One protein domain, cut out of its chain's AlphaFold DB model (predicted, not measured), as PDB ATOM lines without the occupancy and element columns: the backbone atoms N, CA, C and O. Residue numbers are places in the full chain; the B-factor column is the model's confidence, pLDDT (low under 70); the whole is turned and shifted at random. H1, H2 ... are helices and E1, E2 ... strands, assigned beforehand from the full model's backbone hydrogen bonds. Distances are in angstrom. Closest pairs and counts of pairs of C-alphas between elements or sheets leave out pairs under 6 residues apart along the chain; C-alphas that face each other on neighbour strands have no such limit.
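What this domain is: This is residues 21 to 164 of the 167 residues of the protein "PAS domain-containing protein" of Thermoleophilum album (UniProt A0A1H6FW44). The body is one strongly twisted sheet of five strands, with helix H4 packed along E6 and three short helices, H1, H2 and H3, gathered round the side of E3 and E4. Beyond the sheet, at one end of the longest axis, lies a loosely built part with the short strands E1 and E2 and the long loop of residues 32 to 54. The printed part has 144 residues, with four named helices and seven named strands in the order E1 E2 E3 E4 H1 H2 H3 H4 E5 E6 E7; the sheet's order is E4 E3 E7 E6 E5, all antiparallel. The class is mixed, helices and strands, with under half of the residues in named elements. The whole is compact, with a radius of gyration of the C-alphas of 14.4 A, and its outline is elongated, with spans of 48 by 28 by 27 A.

How they stand to each other: The sheet runs, strand beside strand, from the edge strand E4, residues 78 to 81, through E3, residues 68 to 72, E7, residues 157 to 163, and E6, residues 141 to 149, to the other edge strand E5, residues 126 to 133. From edge to edge the strands' lines turn by 80 degrees. E5, E6 and E7 form a meander, each strand the antiparallel neighbour of the one before. E5 and E6 are a hairpin, with N 145 and O 129 at 2.7 A, within hydrogen-bond range. E6 and E7 are a hairpin too, with N 160 and O 146 at 2.8 A. E7 and E3 are antiparallel at 159 degrees, with N 70 and O 159 at 2.8 A. E3 and E4 are a hairpin, with N 79 and O 71 at 2.8 A. E5 bends by 68 degrees at residue 130 and E6 by 52 degrees at residue 144. Residues 108 to 109 pair, antiparallel, with residues 131 to 132 of E5. H4, residues 115 to 122, is on the sheet at a height of 7.5 A, over E6; on the local plane it runs along the strands, at 3 degrees to E6. Their closest C-alphas, of Ala 119 and Pro 149, are 5.7 A apart. H1, residues 85 to 89, is on the sheet at a height of 7.3 A, beside the strands and over none of them; its C-alpha of Ala 85 is 4.5 A from that of Ala 68 in E3, the closest pair. H2, residues 93 to 96, only grazes the sheet; its closest pair with E4 is the C-alphas of Asp 93 and Gly 80, 5.2 A apart. H3, residues 101 to 104, only grazes it too, with the C-alphas of Val 101 and Leu 78 the closest to E4, at 5.9 A. E1, residues 29 to 31, and E2, residues 55 to 57, are near each other and pair with no named strand. The closest C-alphas of E2 and E7, those of Phe 55 and Leu 158, are 7.2 A apart; E1 is apart from E7. In H1 and H4 every O i to N i+4 pair is within hydrogen-bond range; H2 and H3 are too short for such a pair.

Where its parts are: E1 begins at C-alpha 29, (104.515, 148.755, 139.804). From first to last C-alpha E6 measures 23.7 A, E7 19.2 A, E5 17.0 A, E3 13.2 A and H4 10.5 A. H4 begins at C-alpha 115, (118.474, 140.552, 156.469). E7 ends at C-alpha 163, (124.510, 150.309, 143.922).

The domain as a whole: The two C-alphas farthest apart, those of Phe 39 and Asp 138, are 48.5 A apart. The printed part has no cut. The link from E1 to E2, with 23 residues, is long. The mean pLDDT of the printed part is 90.5; residues 38 to 39 and 137 to 138 are under 70.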
ATOM      1  N   PHE A  21     101.787 146.123 143.884       91.69
ATOM      2  CA  PHE A  21     102.657 145.050 143.428       91.69
ATOM      3  C   PHE A  21     103.863 145.615 142.696       91.69
ATOM      4  O   PHE A  21     103.755 146.638 142.014       91.69
ATOM      5  N   ILE A  22     104.992 144.914 142.768       93.38
ATOM      6  CA  ILE A  22     106.187 145.178 141.969       93.38
ATOM      7  C   ILE A  22     106.595 143.936 141.178       93.38
ATOM      8  O   ILE A  22     106.672 142.829 141.702       93.38
ATOM      9  N   CYS A  23     106.859 144.120 139.886       93.75
ATOM     10  CA  CYS A  23     107.433 143.076 139.047       93.75
ATOM     11  C   CYS A  23     108.959 143.049 139.227       93.75
ATOM     12  O   CYS A  23     109.603 144.034 138.854       93.75
ATOM     13  N   PRO A  24     109.565 141.946 139.699       92.88
ATOM     14  CA  PRO A  24     111.015 141.859 139.839       92.88
ATOM     15  C   PRO A  24     111.742 141.904 138.488       92.88
ATOM     16  O   PRO A  24     112.813 142.494 138.369       92.88
ATOM     17  N   SER A  25     111.131 141.376 137.425       92.25
ATOM     18  CA  SER A  25     111.759 141.330 136.100       92.25
ATOM     19  C   SER A  25     111.888 142.705 135.432       92.25
ATOM     20  O   SER A  25     112.847 142.934 134.706       92.25
ATOM     21  N   CYS A  26     110.951 143.640 135.651       91.75
ATOM     22  CA  CYS A  26     110.978 144.953 134.978       91.75
ATOM     23  C   CYS A  26     110.845 146.173 135.900       91.75
ATOM     24  O   CYS A  26     110.858 147.304 135.415       91.75
ATOM     25  N   GLY A  27     110.689 145.986 137.213       91.12
ATOM     26  CA  GLY A  27     110.500 147.059 138.197       91.12
ATOM     27  C   GLY A  27     109.160 147.801 138.088       91.12
ATOM     28  O   GLY A  27     108.915 148.753 138.832       91.12
ATOM     29  N   ARG A  28     108.276 147.399 137.158       90.94
ATOM     30  CA  ARG A  28     106.950 148.005 136.984       90.94
ATOM     31  C   ARG A  28     106.121 147.758 138.235       90.94
ATOM     32  O   ARG A  28     105.993 146.619 138.677       90.94
ATOM     33  N   ARG A  29     105.500 148.826 138.728       91.06
ATOM     34  CA  ARG A  29     104.515 148.755 139.804       91.06
ATOM     35  C   ARG A  29     103.097 148.843 139.277       91.06
ATOM     36  O   ARG A  29     102.847 149.465 138.238       91.06
ATOM     37  N   SER A  30     102.181 148.211 139.992       88.50
ATOM     38  CA  SER A  30     100.754 148.244 139.697       88.50
ATOM     39  C   SER A  30      99.944 148.141 140.981       88.50
ATOM     40  O   SER A  30     100.300 147.399 141.887       88.50
ATOM     41  N   ALA A  31      98.833 148.866 141.045       85.88
ATOM     42  CA  ALA A  31      97.818 148.654 142.068       85.88
ATOM     43  C   ALA A  31      96.823 147.597 141.566       85.88
ATOM     44  O   ALA A  31      96.472 147.598 140.378       85.88
ATOM     45  N   ALA A  32      96.368 146.692 142.430       79.88
ATOM     46  CA  ALA A  32      95.190 145.871 142.152       79.88
ATOM     47  C   ALA A  32      94.501 145.393 143.420       79.88
ATOM     48  O   ALA A  32      95.137 145.232 144.450       79.88
ATOM     49  N   ALA A  33      93.205 145.117 143.294       72.88
ATOM     50  CA  ALA A  33      92.381 144.621 144.387       72.88
ATOM     51  C   ALA A  33      92.623 143.135 144.726       72.88
ATOM     52  O   ALA A  33      92.250 142.706 145.811       72.88
ATOM     53  N   GLU A  34      93.223 142.355 143.818       71.50
ATOM     54  CA  GLU A  34      93.318 140.892 143.921       71.50
ATOM     55  C   GLU A  34      94.741 140.384 143.623       71.50
ATOM     56  O   GLU A  34      95.460 140.949 142.789       71.50
ATOM     57  N   ARG A  35      95.130 139.293 144.304       74.06
ATOM     58  CA  ARG A  35      96.422 138.586 144.150       74.06
ATOM     59  C   ARG A  35      96.427 137.561 143.014       74.06
ATOM     60  O   ARG A  35      97.492 137.119 142.588       74.06
ATOM     61  N   THR A  36      95.255 137.193 142.512       73.50
ATOM     62  CA  THR A  36      95.097 136.186 141.467       73.50
ATOM     63  C   THR A  36      94.706 136.801 140.129       73.50
ATOM     64  O   THR A  36      94.281 137.956 140.020       73.50
ATOM     65  N   ALA A  37      94.903 136.036 139.057       71.31
ATOM     66  CA  ALA A  37      94.497 136.438 137.719       71.31
ATOM     67  C   ALA A  37      92.972 136.278 137.545       71.31
ATOM     68  O   ALA A  37      92.491 135.213 137.145       71.31
ATOM     69  N   GLY A  38      92.219 137.346 137.831       68.31
ATOM     70  CA  GLY A  38      90.754 137.361 137.743       68.31
ATOM     71  C   GLY A  38      90.113 136.344 138.694       68.31
ATOM     72  O   GLY A  38      90.631 136.080 139.769       68.31
ATOM     73  N   PHE A  39      89.026 135.692 138.270       66.88
ATOM     74  CA  PHE A  39      88.313 134.681 139.071       66.88
ATOM     75  C   PHE A  39      88.987 133.292 139.086       66.88
ATOM     76  O   PHE A  39      88.300 132.272 139.047       66.88
ATOM     77  N   SER A  40      90.320 133.225 139.064       71.75
ATOM     78  CA  SER A  40      91.071 131.962 139.110       71.75
ATOM     79  C   SER A  40      91.970 131.885 140.342       71.75
ATOM     80  O   SER A  40      92.232 132.899 140.976       71.75
ATOM     81  N   GLU A  41      92.473 130.691 140.656       71.44
ATOM     82  CA  GLU A  41      93.497 130.480 141.695       71.44
ATOM     83  C   GLU A  41      94.921 130.749 141.180       71.44
ATOM     84  O   GLU A  41      95.890 130.616 141.921       71.44
ATOM     85  N   ARG A  42      95.088 131.112 139.898       72.25
ATOM     86  CA  ARG A  42      96.424 131.336 139.340       72.25
ATOM     87  C   ARG A  42      97.038 132.605 139.929       72.25
ATOM     88  O   ARG A  42      96.382 133.654 139.856       72.25
ATOM     89  N   PRO A  43      98.298 132.547 140.401       73.06
ATOM     90  CA  PRO A  43      99.034 133.734 140.803       73.06
ATOM     91  C   PRO A  43      99.055 134.767 139.681       73.06
ATOM     92  O   PRO A  43      99.112 134.444 138.486       73.06
ATOM     93  N   ARG A  44      98.973 136.036 140.062       84.06
ATOM     94  CA  ARG A  44      99.031 137.134 139.107       84.06
ATOM     95  C   ARG A  44     100.441 137.277 138.530       84.06
ATOM     96  O   ARG A  44     101.410 137.390 139.263       84.06
ATOM     97  N   GLY A  45     100.530 137.403 137.209       88.06
ATOM     98  CA  GLY A  45     101.750 137.827 136.522       88.06
ATOM     99  C   GLY A  45     101.789 139.331 136.224       88.06
ATOM    100  O   GLY A  45     100.786 140.052 136.291       88.06
ATOM    101  N   CYS A  46     102.956 139.820 135.821       91.00
ATOM    102  CA  CYS A  46     103.138 141.189 135.365       91.00
ATOM    103  C   CYS A  46     102.504 141.404 133.982       91.00
ATOM    104  O   CYS A  46     103.031 140.956 132.965       91.00
ATOM    105  N   ALA A  47     101.435 142.202 133.919       89.31
ATOM    106  CA  ALA A  47     100.759 142.559 132.666       89.31
ATOM    107  C   ALA A  47     101.609 143.412 131.698       89.31
ATOM    108  O   ALA A  47     101.210 143.626 130.559       89.31
ATOM    109  N   HIS A  48     102.760 143.932 132.145       91.00
ATOM    110  CA  HIS A  48     103.639 144.768 131.326       91.00
ATOM    111  C   HIS A  48     104.684 143.957 130.550       91.00
ATOM    112  O   HIS A  48     104.883 144.202 129.368       91.00
ATOM    113  N   CYS A  49     105.371 143.019 131.210       92.31
ATOM    114  CA  CYS A  49     106.455 142.243 130.593       92.31
ATOM    115  C   CYS A  49     106.190 140.733 130.536       92.31
ATOM    116  O   CYS A  49     107.048 139.998 130.065       92.31
ATOM    117  N   GLY A  50     105.049 140.260 131.045       90.12
ATOM    118  CA  GLY A  50     104.671 138.845 131.021       90.12
ATOM    119  C   GLY A  50     105.350 137.967 132.075       90.12
ATOM    120  O   GLY A  50     105.184 136.754 132.027       90.12
ATOM    121  N   SER A  51     106.099 138.545 133.023       89.50
ATOM    122  CA  SER A  51     106.712 137.771 134.113       89.50
ATOM    123  C   SER A  51     105.645 137.075 134.956       89.50
ATOM    124  O   SER A  51     104.619 137.681 135.267       89.50
ATOM    125  N   ALA A  52     105.895 135.824 135.337       85.38
ATOM    126  CA  ALA A  52     104.993 135.051 136.186       85.38
ATOM    127  C   ALA A  52     105.023 135.498 137.659       85.38
ATOM    128  O   ALA A  52     104.089 135.198 138.390       85.38
ATOM    129  N   PHE A  53     106.057 136.238 138.073       85.19
ATOM    130  CA  PHE A  53     106.242 136.680 139.452       85.19
ATOM    131  C   PHE A  53     105.881 138.158 139.621       85.19
ATOM    132  O   PHE A  53     106.289 139.012 138.825       85.19
ATOM    133  N   VAL A  54     105.172 138.470 140.703       91.50
ATOM    134  CA  VAL A  54     104.988 139.825 141.237       91.50
ATOM    135  C   VAL A  54     104.996 139.750 142.758       91.50
ATOM    136  O   VAL A  54     104.461 138.807 143.327       91.50
ATOM    137  N   PHE A  55     105.579 140.746 143.413       92.31
ATOM    138  CA  PHE A  55     105.619 140.823 144.872       92.31
ATOM    139  C   PHE A  55     104.641 141.877 145.357       92.31
ATOM    140  O   PHE A  55     104.649 142.997 144.844       92.31
ATOM    141  N   GLU A  56     103.815 141.529 146.338       91.00
ATOM    142  CA  GLU A  56     102.994 142.503 147.047       91.00
ATOM    143  C   GLU A  56     103.848 143.331 148.012       91.00
ATOM    144  O   GLU A  56     104.695 142.819 148.741       91.00
ATOM    145  N   LEU A  57     103.601 144.632 148.018       89.94
ATOM    146  CA  LEU A  57     104.240 145.623 148.856       89.94
ATOM    147  C   LEU A  57     103.185 146.199 149.800       89.94
ATOM    148  O   LEU A  57     102.185 146.764 149.357       89.94
ATOM    149  N   LEU A  58     103.431 146.080 151.106       83.88
ATOM    150  CA  LEU A  58     102.546 146.645 152.132       83.88
ATOM    151  C   LEU A  58     102.634 148.175 152.218       83.88
ATOM    152  O   LEU A  58     101.730 148.810 152.743       83.88
ATOM    153  N   ASP A  59     103.715 148.758 151.699       80.19
ATOM    154  CA  ASP A  59     103.926 150.201 151.636       80.19
ATOM    155  C   ASP A  59     104.493 150.609 150.278       80.19
ATOM    156  O   ASP A  59     105.035 149.796 149.523       80.19
ATOM    157  N   ASP A  60     104.381 151.899 149.981       77.81
ATOM    158  CA  ASP A  60     104.784 152.461 148.703       77.81
ATOM    159  C   ASP A  60     106.324 152.464 148.579       77.81
ATOM    160  O   ASP A  60     107.024 153.278 149.182       77.81
ATOM    161  N   TYR A  61     106.871 151.522 147.806       88.44
ATOM    162  CA  TYR A  61     108.311 151.373 147.568       88.44
ATOM    163  C   TYR A  61     108.679 151.790 146.141       88.44
ATOM    164  O   TYR A  61     108.078 151.326 145.168       88.44
ATOM    165  N   TYR A  62     109.675 152.672 146.008       89.38
ATOM    166  CA  TYR A  62     110.177 153.197 144.734       89.38
ATOM    167  C   TYR A  62     111.647 152.776 144.572       89.38
ATOM    168  O   TYR A  62     112.519 153.431 145.144       89.38
ATOM    169  N   PRO A  63     111.946 151.709 143.808       88.69
ATOM    170  CA  PRO A  63     113.325 151.287 143.590       88.69
ATOM    171  C   PRO A  63     114.103 152.346 142.805       88.69
ATOM    172  O   PRO A  63     113.557 153.009 141.914       88.69
ATOM    173  N   ALA A  64     115.400 152.465 143.083       91.69
ATOM    174  CA  ALA A  64     116.271 153.347 142.320       91.69
ATOM    175  C   ALA A  64     116.368 152.914 140.837       91.69
ATOM    176  O   ALA A  64     116.247 151.727 140.504       91.69
ATOM    177  N   PRO A  65     116.644 153.847 139.905       88.94
ATOM    178  CA  PRO A  65     116.788 153.516 138.488       88.94
ATOM    179  C   PRO A  65     117.885 152.490 138.183       88.94
ATOM    180  O   PRO A  65     117.780 151.803 137.178       88.94
ATOM    181  N   ASN A  66     118.895 152.337 139.031       91.62
ATOM    182  CA  ASN A  66     119.967 151.349 138.889       91.62
ATOM    183  C   ASN A  66     119.820 150.146 139.841       91.62
ATOM    184  O   ASN A  66     120.757 149.370 139.971       91.62
ATOM    185  N   ALA A  67     118.679 149.995 140.524       95.25
ATOM    186  CA  ALA A  67     118.453 148.877 141.431       95.25
ATOM    187  C   ALA A  67     118.368 147.537 140.680       95.25
ATOM    188  O   ALA A  67     117.669 147.432 139.662       95.25
ATOM    189  N   ALA A  68     119.047 146.539 141.238       95.50
ATOM    190  CA  ALA A  68     119.100 145.150 140.821       95.50
ATOM    191  C   ALA A  68     118.112 144.292 141.623       95.50
ATOM    192  O   ALA A  68     117.996 144.463 142.834       95.50
ATOM    193  N   PHE A  69     117.410 143.372 140.965       96.25
ATOM    194  CA  PHE A  69     116.352 142.555 141.568       96.25
ATOM    195  C   PHE A  69     116.732 141.074 141.547       96.25
ATOM    196  O   PHE A  69     117.166 140.564 140.516       96.25
ATOM    197  N   PHE A  70     116.502 140.378 142.655       96.31
ATOM    198  CA  PHE A  70     116.761 138.947 142.809       96.31
ATOM    199  C   PHE A  70     115.571 138.285 143.497       96.31
ATOM    200  O   PHE A  70     115.101 138.754 144.532       96.31
ATOM    201  N   ILE A  71     115.073 137.204 142.904       95.69
ATOM    202  CA  ILE A  71     113.926 136.452 143.410       95.69
ATOM    203  C   ILE A  71     114.472 135.245 144.157       95.69
ATOM    204  O   ILE A  71     115.261 134.490 143.588       95.69
ATOM    205  N   LEU A  72     114.058 135.070 145.406       97.38
ATOM    206  CA  LEU A  72     114.496 133.996 146.286       97.38
ATOM    207  C   LEU A  72     113.325 133.080 146.636       97.38
ATOM    208  O   LEU A  72     112.222 133.570 146.875       97.38
ATOM    209  N   ASP A  73     113.579 131.776 146.714       96.44
ATOM    210  CA  ASP A  73     112.665 130.832 147.357       96.44
ATOM    211  C   ASP A  73     112.727 130.942 148.891       96.44
ATOM    212  O   ASP A  73     113.497 131.725 149.462       96.44
ATOM    213  N   LYS A  74     111.889 130.160 149.578       96.19
ATOM    214  CA  LYS A  74     111.806 130.136 151.046       96.19
ATOM    215  C   LYS A  74     113.076 129.614 151.733       96.19
ATOM    216  O   LYS A  74     113.260 129.853 152.921       96.19
ATOM    217  N   GLU A  75     113.951 128.922 151.004       97.12
ATOM    218  CA  GLU A  75     115.266 128.480 151.468       97.12
ATOM    219  C   GLU A  75     116.390 129.478 151.125       97.12
ATOM    220  O   GLU A  75     117.561 129.203 151.401       97.12
ATOM    221  N   GLY A  76     116.072 130.636 150.532       97.12
ATOM    222  CA  GLY A  76     117.052 131.659 150.162       97.12
ATOM    223  C   GLY A  76     117.866 131.323 148.907       97.12
ATOM    224  O   GLY A  76     118.977 131.837 148.728       97.12
ATOM    225  N   ARG A  77     117.358 130.455 148.027       97.75
ATOM    226  CA  ARG A  77     117.976 130.135 146.731       97.75
ATOM    227  C   ARG A  77     117.388 130.998 145.631       97.75
ATOM    228  O   ARG A  77     116.215 131.350 145.663       97.75
ATOM    229  N   LEU A  78     118.195 131.313 144.626       96.00
ATOM    230  CA  LEU A  78     117.773 132.146 143.505       96.00
ATOM    231  C   LEU A  78     116.774 131.402 142.607       96.00
ATOM    232  O   LEU A  78     117.084 130.352 142.054       96.00
ATOM    233  N   LEU A  79     115.590 131.977 142.418       93.94
ATOM    234  CA  LEU A  79     114.599 131.554 141.423       93.94
ATOM    235  C   LEU A  79     114.736 132.322 140.107       93.94
ATOM    236  O   LEU A  79     114.267 131.872 139.065       93.94
ATOM    237  N   GLY A  80     115.380 133.484 140.152       92.00
ATOM    238  CA  GLY A  80     115.646 134.293 138.978       92.00
ATOM    239  C   GLY A  80     116.286 135.622 139.333       92.00
ATOM    240  O   GLY A  80     116.282 136.064 140.488       92.00
ATOM    241  N   THR A  81     116.817 136.272 138.312       92.50
ATOM    242  CA  THR A  81     117.328 137.630 138.367       92.50
ATOM    243  C   THR A  81     116.421 138.539 137.549       92.50
ATOM    244  O   THR A  81     115.735 138.140 136.610       92.50
ATOM    245  N   GLY A  82     116.322 139.781 137.985       91.06
ATOM    246  CA  GLY A  82     115.445 140.759 137.380       91.06
ATOM    247  C   GLY A  82     116.214 141.913 136.774       91.06
ATOM    248  O   GLY A  82     117.403 141.843 136.458       91.06
ATOM    249  N   ARG A  83     115.499 143.026 136.655       92.25
ATOM    250  CA  ARG A  83     116.059 144.314 136.248       92.25
ATOM    251  C   ARG A  83     117.347 144.608 137.022       92.25
ATOM    252  O   ARG A  83     117.342 144.471 138.237       92.25
ATOM    253  N   GLY A  84     118.402 145.049 136.335       93.19
ATOM    254  CA  GLY A  84     119.642 145.550 136.944       93.19
ATOM    255  C   GLY A  84     120.612 144.479 137.462       93.19
ATOM    256  O   GLY A  84     121.735 144.812 137.828       93.19
ATOM    257  N   ALA A  85     120.207 143.206 137.524       92.88
ATOM    258  CA  ALA A  85     121.026 142.155 138.126       92.88
ATOM    259  C   ALA A  85     122.291 141.842 137.322       92.88
ATOM    260  O   ALA A  85     123.371 141.729 137.904       92.88
ATOM    261  N   ARG A  86     122.175 141.768 135.990       91.50
ATOM    262  CA  ARG A  86     123.320 141.543 135.102       91.50
ATOM    263  C   ARG A  86     124.278 142.725 135.116       91.50
ATOM    264  O   ARG A  86     125.484 142.522 135.101       91.50
ATOM    265  N   GLU A  87     123.756 143.946 135.163       91.44
ATOM    266  CA  GLU A  87     124.572 145.155 135.242       91.44
ATOM    267  C   GLU A  87     125.356 145.235 136.556       91.44
ATOM    268  O   GLU A  87     126.493 145.690 136.542       91.44
ATOM    269  N   LEU A  88     124.769 144.779 137.668       91.38
ATOM    270  CA  LEU A  88     125.423 144.786 138.979       91.38
ATOM    271  C   LEU A  88     126.414 143.632 139.165       91.38
ATOM    272  O   LEU A  88     127.455 143.811 139.780       91.38
ATOM    273  N   THR A  89     126.075 142.431 138.696       90.38
ATOM    274  CA  THR A  89     126.801 141.202 139.077       90.38
ATOM    275  C   THR A  89     127.507 140.514 137.915       90.38
ATOM    276  O   THR A  89     128.314 139.617 138.135       90.38
ATOM    277  N   GLY A  90     127.181 140.883 136.674       89.62
ATOM    278  CA  GLY A  90     127.587 140.164 135.465       89.62
ATOM    279  C   GLY A  90     126.795 138.878 135.192       89.62
ATOM    280  O   GLY A  90     126.905 138.330 134.094       89.62
ATOM    281  N   LEU A  91     125.968 138.424 136.137       85.56
ATOM    282  CA  LEU A  91     125.277 137.135 136.089       85.56
ATOM    283  C   LEU A  91     123.919 137.229 135.377       85.56
ATOM    284  O   LEU A  91     123.216 138.237 135.471       85.56
ATOM    285  N   GLY A  92     123.546 136.176 134.653       81.69
ATOM    286  CA  GLY A  92     122.202 135.961 134.113       81.69
ATOM    287  C   GLY A  92     121.426 134.851 134.834       81.69
ATOM    288  O   GLY A  92     121.989 134.059 135.586       81.69
ATOM    289  N   ASP A  93     120.123 134.753 134.547       77.69
ATOM    290  CA  ASP A  93     119.198 133.806 135.197       77.69
ATOM    291  C   ASP A  93     119.692 132.354 135.200       77.69
ATOM    292  O   ASP A  93     119.763 131.714 136.247       77.69
ATOM    293  N   LEU A  94     120.064 131.830 134.030       82.81
ATOM    294  CA  LEU A  94     120.431 130.417 133.872       82.81
ATOM    295  C   LEU A  94     121.695 130.025 134.653       82.81
ATOM    296  O   LEU A  94     121.909 128.840 134.897       82.81
ATOM    297  N   GLU A  95     122.522 130.996 135.037       83.75
ATOM    298  CA  GLU A  95     123.788 130.775 135.748       83.75
ATOM    299  C   GLU A  95     123.584 130.647 137.267       83.75
ATOM    300  O   GLU A  95     124.441 130.106 137.974       83.75
ATOM    301  N   VAL A  96     122.444 131.131 137.780       89.25
ATOM    302  CA  VAL A  96     122.235 131.304 139.223       89.25
ATOM    303  C   VAL A  96     121.060 130.521 139.801       89.25
ATOM    304  O   VAL A  96     121.024 130.307 141.013       89.25
ATOM    305  N   ILE A  97     120.110 130.078 138.973       94.56
ATOM    306  CA  ILE A  97     118.897 129.398 139.446       94.56
ATOM    307  C   ILE A  97     119.228 128.176 140.325       94.56
ATOM    308  O   ILE A  97     120.068 127.342 139.989       94.56
ATOM    309  N   GLY A  98     118.536 128.066 141.462       95.81
ATOM    310  CA  GLY A  98     118.651 126.989 142.450       95.81
ATOM    311  C   GLY A  98     119.837 127.120 143.414       95.81
ATOM    312  O   GLY A  98     119.939 126.357 144.385       95.81
ATOM    313  N   ARG A  99     120.731 128.086 143.185       96.06
ATOM    314  CA  ARG A  99     121.922 128.299 144.012       96.06
ATOM    315  C   ARG A  99     121.609 129.221 145.199       96.06
ATOM    316  O   ARG A  99     120.816 130.152 145.040       96.06
ATOM    317  N   PRO A 100     122.212 128.999 146.381       96.50
ATOM    318  CA  PRO A 100     122.039 129.885 147.532       96.50
ATOM    319  C   PRO A 100     122.516 131.305 147.220       96.50
ATOM    320  O   PRO A 100     123.627 131.497 146.721       96.50
ATOM    321  N   VAL A 101     121.713 132.315 147.561       95.81
ATOM    322  CA  VAL A 101     122.053 133.724 147.290       95.81
ATOM    323  C   VAL A 101     123.376 134.145 147.933       95.81
ATOM    324  O   VAL A 101     124.168 134.852 147.312       95.81
ATOM    325  N   ASN A 102     123.665 133.640 149.134       92.94
ATOM    326  CA  ASN A 102     124.903 133.926 149.856       92.94
ATOM    327  C   ASN A 102     126.141 133.299 149.192       92.94
ATOM    328  O   ASN A 102     127.240 133.806 149.373       92.94
ATOM    329  N   GLU A 103     125.988 132.239 148.395       92.94
ATOM    330  CA  GLU A 103     127.096 131.670 147.617       92.94
ATOM    331  C   GLU A 103     127.316 132.433 146.309       92.94
ATOM    332  O   GLU A 103     128.454 132.648 145.906       92.94
ATOM    333  N   VAL A 104     126.229 132.854 145.655       93.81
ATOM    334  CA  VAL A 104     126.279 133.529 144.349       93.81
ATOM    335  C   VAL A 104     126.708 134.989 144.474       93.81
ATOM    336  O   VAL A 104     127.537 135.457 143.699       93.81
ATOM    337  N   LEU A 105     126.132 135.717 145.434       94.75
ATOM    338  CA  LEU A 105     126.357 137.153 145.615       94.75
ATOM    339  C   LEU A 105     127.367 137.469 146.722       94.75
ATOM    340  O   LEU A 105     127.816 138.613 146.804       94.75
ATOM    341  N   ARG A 106     127.691 136.481 147.576       94.88
ATOM    342  CA  ARG A 106     128.619 136.592 148.719       94.88
ATOM    343  C   ARG A 106     128.436 137.908 149.478       94.88
ATOM    344  O   ARG A 106     129.370 138.687 149.635       94.88
ATOM    345  N   LEU A 107     127.195 138.162 149.894       95.56
ATOM    346  CA  LEU A 107     126.765 139.412 150.517       95.56
ATOM    347  C   LEU A 107     127.456 139.618 151.869       95.56
ATOM    348  O   LEU A 107     127.362 138.766 152.753       95.56
ATOM    349  N   GLN A 108     128.110 140.765 152.045       95.88
ATOM    350  CA  GLN A 108     128.748 141.151 153.304       95.88
ATOM    351  C   GLN A 108     128.072 142.393 153.881       95.88
ATOM    352  O   GLN A 108     128.267 143.507 153.399       95.88
ATOM    353  N   TYR A 109     127.241 142.203 154.904       96.56
ATOM    354  CA  TYR A 109     126.518 143.290 155.564       96.56
ATOM    355  C   TYR A 109     127.398 144.005 156.596       96.56
ATOM    356  O   TYR A 109     128.074 143.352 157.389       96.56
ATOM    357  N   GLU A 110     127.349 145.344 156.631       94.12
ATOM    358  CA  GLU A 110     128.201 146.159 157.523       94.12
ATOM    359  C   GLU A 110     128.008 145.832 159.018       94.12
ATOM    360  O   GLU A 110     128.941 145.975 159.804       94.12
ATOM    361  N   ASP A 111     126.817 145.388 159.427       91.88
ATOM    362  CA  ASP A 111     126.503 145.050 160.821       91.88
ATOM    363  C   ASP A 111     126.535 143.545 161.130       91.88
ATOM    364  O   ASP A 111     126.143 143.126 162.222       91.88
ATOM    365  N   GLY A 112     126.980 142.726 160.171       91.31
ATOM    366  CA  GLY A 112     127.105 141.275 160.320       91.31
ATOM    367  C   GLY A 112     125.780 140.528 160.516       91.31
ATOM    368  O   GLY A 112     125.803 139.364 160.905       91.31
ATOM    369  N   GLN A 113     124.635 141.181 160.296       94.12
ATOM    370  CA  GLN A 113     123.323 140.533 160.346       94.12
ATOM    371  C   GLN A 113     122.995 139.858 159.010       94.12
ATOM    372  O   GLN A 113     123.612 140.154 157.987       94.12
ATOM    373  N   ASP A 114     121.974 138.996 159.017       95.56
ATOM    374  CA  ASP A 114     121.395 138.404 157.808       95.56
ATOM    375  C   ASP A 114     119.951 138.915 157.598       95.56
ATOM    376  O   ASP A 114     118.982 138.359 158.137       95.56
ATOM    377  N   PRO A 115     119.780 140.014 156.836       97.44
ATOM    378  CA  PRO A 115     118.474 140.552 156.469       97.44
ATOM    379  C   PRO A 115     117.592 139.576 155.690       97.44
ATOM    380  O   PRO A 115     116.369 139.676 155.780       97.44
ATOM    381  N   ILE A 116     118.189 138.657 154.925       97.94
ATOM    382  CA  ILE A 116     117.452 137.687 154.112       97.94
ATOM    383  C   ILE A 116     116.854 136.630 155.031       97.94
ATOM    384  O   ILE A 116     115.644 136.417 154.994       97.94
ATOM    385  N   ALA A 117     117.665 136.049 155.917       97.19
ATOM    386  CA  ALA A 117     117.177 135.120 156.933       97.19
ATOM    387  C   ALA A 117     116.090 135.764 157.805       97.19
ATOM    388  O   ALA A 117     115.043 135.163 158.026       97.19
ATOM    389  N   THR A 118     116.289 137.021 158.220       97.44
ATOM    390  CA  THR A 118     115.296 137.768 159.010       97.44
ATOM    391  C   THR A 118     113.960 137.899 158.273       97.44
ATOM    392  O   THR A 118     112.901 137.675 158.861       97.44
ATOM    393  N   ALA A 119     113.989 138.257 156.987       97.19
ATOM    394  CA  ALA A 119     112.771 138.415 156.201       97.19
ATOM    395  C   ALA A 119     112.050 137.080 155.974       97.19
ATOM    396  O   ALA A 119     110.827 137.025 156.100       97.19
ATOM    397  N   LEU A 120     112.802 136.016 155.679       96.81
ATOM    398  CA  LEU A 120     112.262 134.677 155.444       96.81
ATOM    399  C   LEU A 120     111.677 134.047 156.716       96.81
ATOM    400  O   LEU A 120     110.627 133.419 156.652       96.81
ATOM    401  N   GLU A 121     112.328 134.227 157.868       96.44
ATOM    402  CA  GLU A 121     111.880 133.648 159.140       96.44
ATOM    403  C   GLU A 121     110.646 134.368 159.698       96.44
ATOM    404  O   GLU A 121     109.695 133.726 160.145       96.44
ATOM    405  N   TRP A 122     110.646 135.702 159.670       95.62
ATOM    406  CA  TRP A 122     109.633 136.501 160.368       95.62
ATOM    407  C   TRP A 122     108.553 137.073 159.448       95.62
ATOM    408  O   TRP A 122     107.591 137.664 159.942       95.62
ATOM    409  N   GLY A 123     108.700 136.942 158.126       94.31
ATOM    410  CA  GLY A 123     107.776 137.542 157.163       94.31
ATOM    411  C   GLY A 123     107.754 139.071 157.245       94.31
ATOM    412  O   GLY A 123     106.733 139.696 156.963       94.31
ATOM    413  N   VAL A 124     108.869 139.688 157.655       94.50
ATOM    414  CA  VAL A 124     109.010 141.145 157.779       94.50
ATOM    415  C   VAL A 124     109.908 141.699 156.685       94.50
ATOM    416  O   VAL A 124     110.910 141.094 156.312       94.50
ATOM    417  N   ARG A 125     109.594 142.897 156.188       95.12
ATOM    418  CA  ARG A 125     110.531 143.610 155.316       95.12
ATOM    419  C   ARG A 125     111.730 144.127 156.106       95.12
ATOM    420  O   ARG A 125     111.585 144.585 157.241       95.12
ATOM    421  N   VAL A 126     112.887 144.157 155.460       96.81
ATOM    422  CA  VAL A 126     114.123 144.699 156.031       96.81
ATOM    423  C   VAL A 126     114.727 145.672 155.027       96.81
ATOM    424  O   VAL A 126     115.031 145.279 153.910       96.81
ATOM    425  N   LEU A 127     114.873 146.946 155.397       96.31
ATOM    426  CA  LEU A 127     115.240 148.018 154.463       96.31
ATOM    427  C   LEU A 127     116.560 148.699 154.834       96.31
ATOM    428  O   LEU A 127     116.959 148.715 156.002       96.31
ATOM    429  N   GLY A 128     117.198 149.322 153.847       95.50
ATOM    430  CA  GLY A 128     118.315 150.243 154.039       95.50
ATOM    431  C   GLY A 128     119.593 149.580 154.550       95.50
ATOM    432  O   GLY A 128     120.416 150.240 155.190       95.50
ATOM    433  N   ARG A 129     119.762 148.274 154.322       97.25
ATOM    434  CA  ARG A 129     120.889 147.509 154.862       97.25
ATOM    435  C   ARG A 129     122.116 147.725 153.996       97.25
ATOM    436  O   ARG A 129     122.106 147.402 152.814       97.25
ATOM    437  N   ARG A 130     123.183 148.283 154.558       97.25
ATOM    438  CA  ARG A 130     124.431 148.464 153.812       97.25
ATOM    439  C   ARG A 130     125.129 147.124 153.633       97.25
ATOM    440  O   ARG A 130     125.270 146.373 154.599       97.25
ATOM    441  N   VAL A 131     125.530 146.843 152.402       97.12
ATOM    442  CA  VAL A 131     126.106 145.561 152.004       97.12
ATOM    443  C   VAL A 131     127.174 145.779 150.940       97.12
ATOM    444  O   VAL A 131     127.054 146.698 150.131       97.12
ATOM    445  N   VAL A 132     128.193 144.932 150.921       96.50
ATOM    446  CA  VAL A 132     129.114 144.795 149.790       96.50
ATOM    447  C   VAL A 132     128.773 143.502 149.057       96.50
ATOM    448  O   VAL A 132     128.599 142.449 149.677       96.50
ATOM    449  N   VAL A 133     128.599 143.601 147.742       95.50
ATOM    450  CA  VAL A 133     128.313 142.465 146.862       95.50
ATOM    451  C   VAL A 133     129.630 141.968 146.289       95.50
ATOM    452  O   VAL A 133     130.373 142.746 145.697       95.50
ATOM    453  N   HIS A 134     129.897 140.673 146.428       94.12
ATOM    454  CA  HIS A 134     131.063 140.018 145.839       94.12
ATOM    455  C   HIS A 134     130.559 138.893 144.932       94.12
ATOM    456  O   HIS A 134     130.736 137.711 145.228       94.12
ATOM    457  N   ALA A 135     129.868 139.235 143.843       87.88
ATOM    458  CA  ALA A 135     129.389 138.236 142.882       87.88
ATOM    459  C   ALA A 135     130.557 137.417 142.288       87.88
ATOM    460  O   ALA A 135     131.713 137.651 142.622       87.88
ATOM    461  N   GLU A 136     130.305 136.435 141.420       78.12
ATOM    462  CA  GLU A 136     131.380 135.577 140.872       78.12
ATOM    463  C   GLU A 136     132.454 136.327 140.048       78.12
ATOM    464  O   GLU A 136     133.467 135.732 139.688       78.12
ATOM    465  N   GLY A 137     132.274 137.626 139.780       68.56
ATOM    466  CA  GLY A 137     133.330 138.505 139.280       68.56
ATOM    467  C   GLY A 137     134.314 138.972 140.366       68.56
ATOM    468  O   GLY A 137     134.054 138.884 141.561       68.56
ATOM    469  N   ASP A 138     135.446 139.533 139.943       66.88
ATOM    470  CA  ASP A 138     136.484 140.056 140.852       66.88
ATOM    471  C   ASP A 138     136.163 141.450 141.432       66.88
ATOM    472  O   ASP A 138     137.010 142.057 142.088       66.88
ATOM    473  N   GLN A 139     134.967 141.991 141.181       79.62
ATOM    474  CA  GLN A 139     134.608 143.353 141.567       79.62
ATOM    475  C   GLN A 139     133.704 143.374 142.802       79.62
ATOM    476  O   GLN A 139     132.650 142.736 142.834       79.62
ATOM    477  N   GLU A 140     134.138 144.121 143.813       91.06
ATOM    478  CA  GLU A 140     133.344 144.421 145.001       91.06
ATOM    479  C   GLU A 140     132.453 145.625 144.708       91.06
ATOM    480  O   GLU A 140     132.941 146.684 144.314       91.06
ATOM    481  N   GLU A 141     131.148 145.468 144.904       93.12
ATOM    482  CA  GLU A 141     130.170 146.509 144.595       93.12
ATOM    483  C   GLU A 141     129.406 146.909 145.865       93.12
ATOM    484  O   GLU A 141     128.541 146.160 146.343       93.12
ATOM    485  N   PRO A 142     129.704 148.084 146.452       95.44
ATOM    486  CA  PRO A 142     128.945 148.626 147.569       95.44
ATOM    487  C   PRO A 142     127.491 148.888 147.170       95.44
ATOM    488  O   PRO A 142     127.197 149.548 146.172       95.44
ATOM    489  N   ALA A 143     126.548 148.431 147.988       96.56
ATOM    490  CA  ALA A 143     125.125 148.555 147.722       96.56
ATOM    491  C   ALA A 143     124.303 148.820 148.994       96.56
ATOM    492  O   ALA A 143     124.773 148.766 150.134       96.56
ATOM    493  N   THR A 144     123.037 149.154 148.775       97.38
ATOM    494  CA  THR A 144     121.980 149.111 149.787       97.38
ATOM    495  C   THR A 144     121.056 147.950 149.454       97.38
ATOM    496  O   THR A 144     120.601 147.853 148.316       97.38
ATOM    497  N   ALA A 145     120.790 147.091 150.429       97.88
ATOM    498  CA  ALA A 145     119.873 145.973 150.329       97.88
ATOM    499  C   ALA A 145     118.540 146.287 151.007       97.88
ATOM    500  O   ALA A 145     118.489 146.663 152.184       97.88
ATOM    501  N   ASP A 146     117.475 146.050 150.253       97.62
ATOM    502  CA  ASP A 146     116.097 146.024 150.711       97.62
ATOM    503  C   ASP A 146     115.532 144.625 150.439       97.62
ATOM    504  O   ASP A 146     115.659 144.101 149.332       97.62
ATOM    505  N   VAL A 147     114.924 144.003 151.446       97.75
ATOM    506  CA  VAL A 147     114.376 142.645 151.374       97.75
ATOM    507  C   VAL A 147     112.882 142.689 151.660       97.75
ATOM    508  O   VAL A 147     112.452 143.215 152.691       97.75
ATOM    509  N   PHE A 148     112.095 142.129 150.746       96.88
ATOM    510  CA  PHE A 148     110.639 142.058 150.827       96.88
ATOM    511  C   PHE A 148     110.204 140.591 150.832       96.88
ATOM    512  O   PHE A 148     110.466 139.903 149.848       96.88
ATOM    513  N   PRO A 149     109.555 140.089 151.890       95.88
ATOM    514  CA  PRO A 149     109.026 138.728 151.888       95.88
ATOM    515  C   PRO A 149     107.876 138.600 150.878       95.88
ATOM    516  O   PRO A 149     107.139 139.561 150.639       95.88
ATOM    517  N   ALA A 150     107.719 137.417 150.286       93.81
ATOM    518  CA  ALA A 150     106.499 137.081 149.562       93.81
ATOM    519  C   ALA A 150     105.353 136.846 150.561       93.81
ATOM    520  O   ALA A 150     105.558 136.265 151.627       93.81
ATOM    521  N   TYR A 151     104.146 137.294 150.213       89.31
ATOM    522  CA  TYR A 151     102.934 137.123 151.031       89.31
ATOM    523  C   TYR A 151     101.937 136.138 150.398       89.31
ATOM    524  O   TYR A 151     100.726 136.249 150.609       89.31
ATOM    525  N   ASP A 152     102.443 135.220 149.578       84.94
ATOM    526  CA  ASP A 152     101.712 134.096 148.998       84.94
ATOM    527  C   ASP A 152     102.098 132.776 149.692       84.94
ATOM    528  O   ASP A 152     102.882 132.759 150.643       84.94
ATOM    529  N   ASP A 153     101.504 131.672 149.239       84.31
ATOM    530  CA  ASP A 153     101.714 130.347 149.829       84.31
ATOM    531  C   ASP A 153     103.078 129.728 149.462       84.31
ATOM    532  O   ASP A 153     103.525 128.791 150.130       84.31
ATOM    533  N   ASP A 154     103.749 130.237 148.421       85.44
ATOM    534  CA  ASP A 154     105.071 129.762 147.995       85.44
ATOM    535  C   ASP A 154     106.174 130.295 148.928       85.44
ATOM    536  O   ASP A 154     107.163 129.602 149.209       85.44
ATOM    537  N   GLY A 155     105.978 131.506 149.459       90.56
ATOM    538  CA  GLY A 155     106.930 132.182 150.329       90.56
ATOM    539  C   GLY A 155     108.164 132.671 149.566       90.56
ATOM    540  O   GLY A 155     108.129 132.937 148.366       90.56
ATOM    541  N   GLY A 156     109.280 132.829 150.275       95.81
ATOM    542  CA  GLY A 156     110.498 133.398 149.702       95.81
ATOM    543  C   GLY A 156     110.577 134.914 149.839       95.81
ATOM    544  O   GLY A 156     109.906 135.522 150.677       95.81
ATOM    545  N   ALA A 157     111.456 135.534 149.055       97.44
ATOM    546  CA  ALA A 157     111.736 136.958 149.183       97.44
ATOM    547  C   ALA A 157     112.204 137.597 147.875       97.44
ATOM    548  O   ALA A 157     112.865 136.985 147.040       97.44
ATOM    549  N   LEU A 158     111.914 138.883 147.735       97.12
ATOM    550  CA  LEU A 158     112.535 139.769 146.772       97.12
ATOM    551  C   LEU A 158     113.682 140.513 147.456       97.12
ATOM    552  O   LEU A 158     113.455 141.331 148.348       97.12
ATOM    553  N   LEU A 159     114.905 140.267 146.994       97.81
ATOM    554  CA  LEU A 159     116.082 141.058 147.332       97.81
ATOM    555  C   LEU A 159     116.281 142.146 146.271       97.81
ATOM    556  O   LEU A 159     116.401 141.857 145.077       97.81
ATOM    557  N   VAL A 160     116.353 143.399 146.709       97.62
ATOM    558  CA  VAL A 160     116.685 144.547 145.867       97.62
ATOM    559  C   VAL A 160     118.019 145.126 146.313       97.62
ATOM    560  O   VAL A 160     118.175 145.511 147.467       97.62
ATOM    561  N   LEU A 161     118.978 145.203 145.392       97.25
ATOM    562  CA  LEU A 161     120.304 145.771 145.621       97.25
ATOM    563  C   LEU A 161     120.451 147.062 144.824       97.25
ATOM    564  O   LEU A 161     120.411 147.057 143.598       97.25
ATOM    565  N   THR A 162     120.631 148.182 145.513       96.69
ATOM    566  CA  THR A 162     120.870 149.482 144.883       96.69
ATOM    567  C   THR A 162     122.347 149.847 145.004       96.69
ATOM    568  O   THR A 162     122.791 150.101 146.129       96.69
ATOM    569  N   PRO A 163     123.105 149.915 143.893       95.25
ATOM    570  CA  PRO A 163     124.510 150.309 143.922       95.25
ATOM    571  C   PRO A 163     124.685 151.687 144.558       95.25
ATOM    572  O   PRO A 163     123.962 152.637 144.230       95.25
ATOM    573  N   ARG A 164     125.649 151.799 145.468       92.50
ATOM    574  CA  ARG A 164     126.034 153.056 146.102       92.50
ATOM    575  C   ARG A 164     127.178 153.651 145.296       92.50
ATOM    576  O   ARG A 164     128.256 153.084 145.234       92.50
TER     577      ARG A 164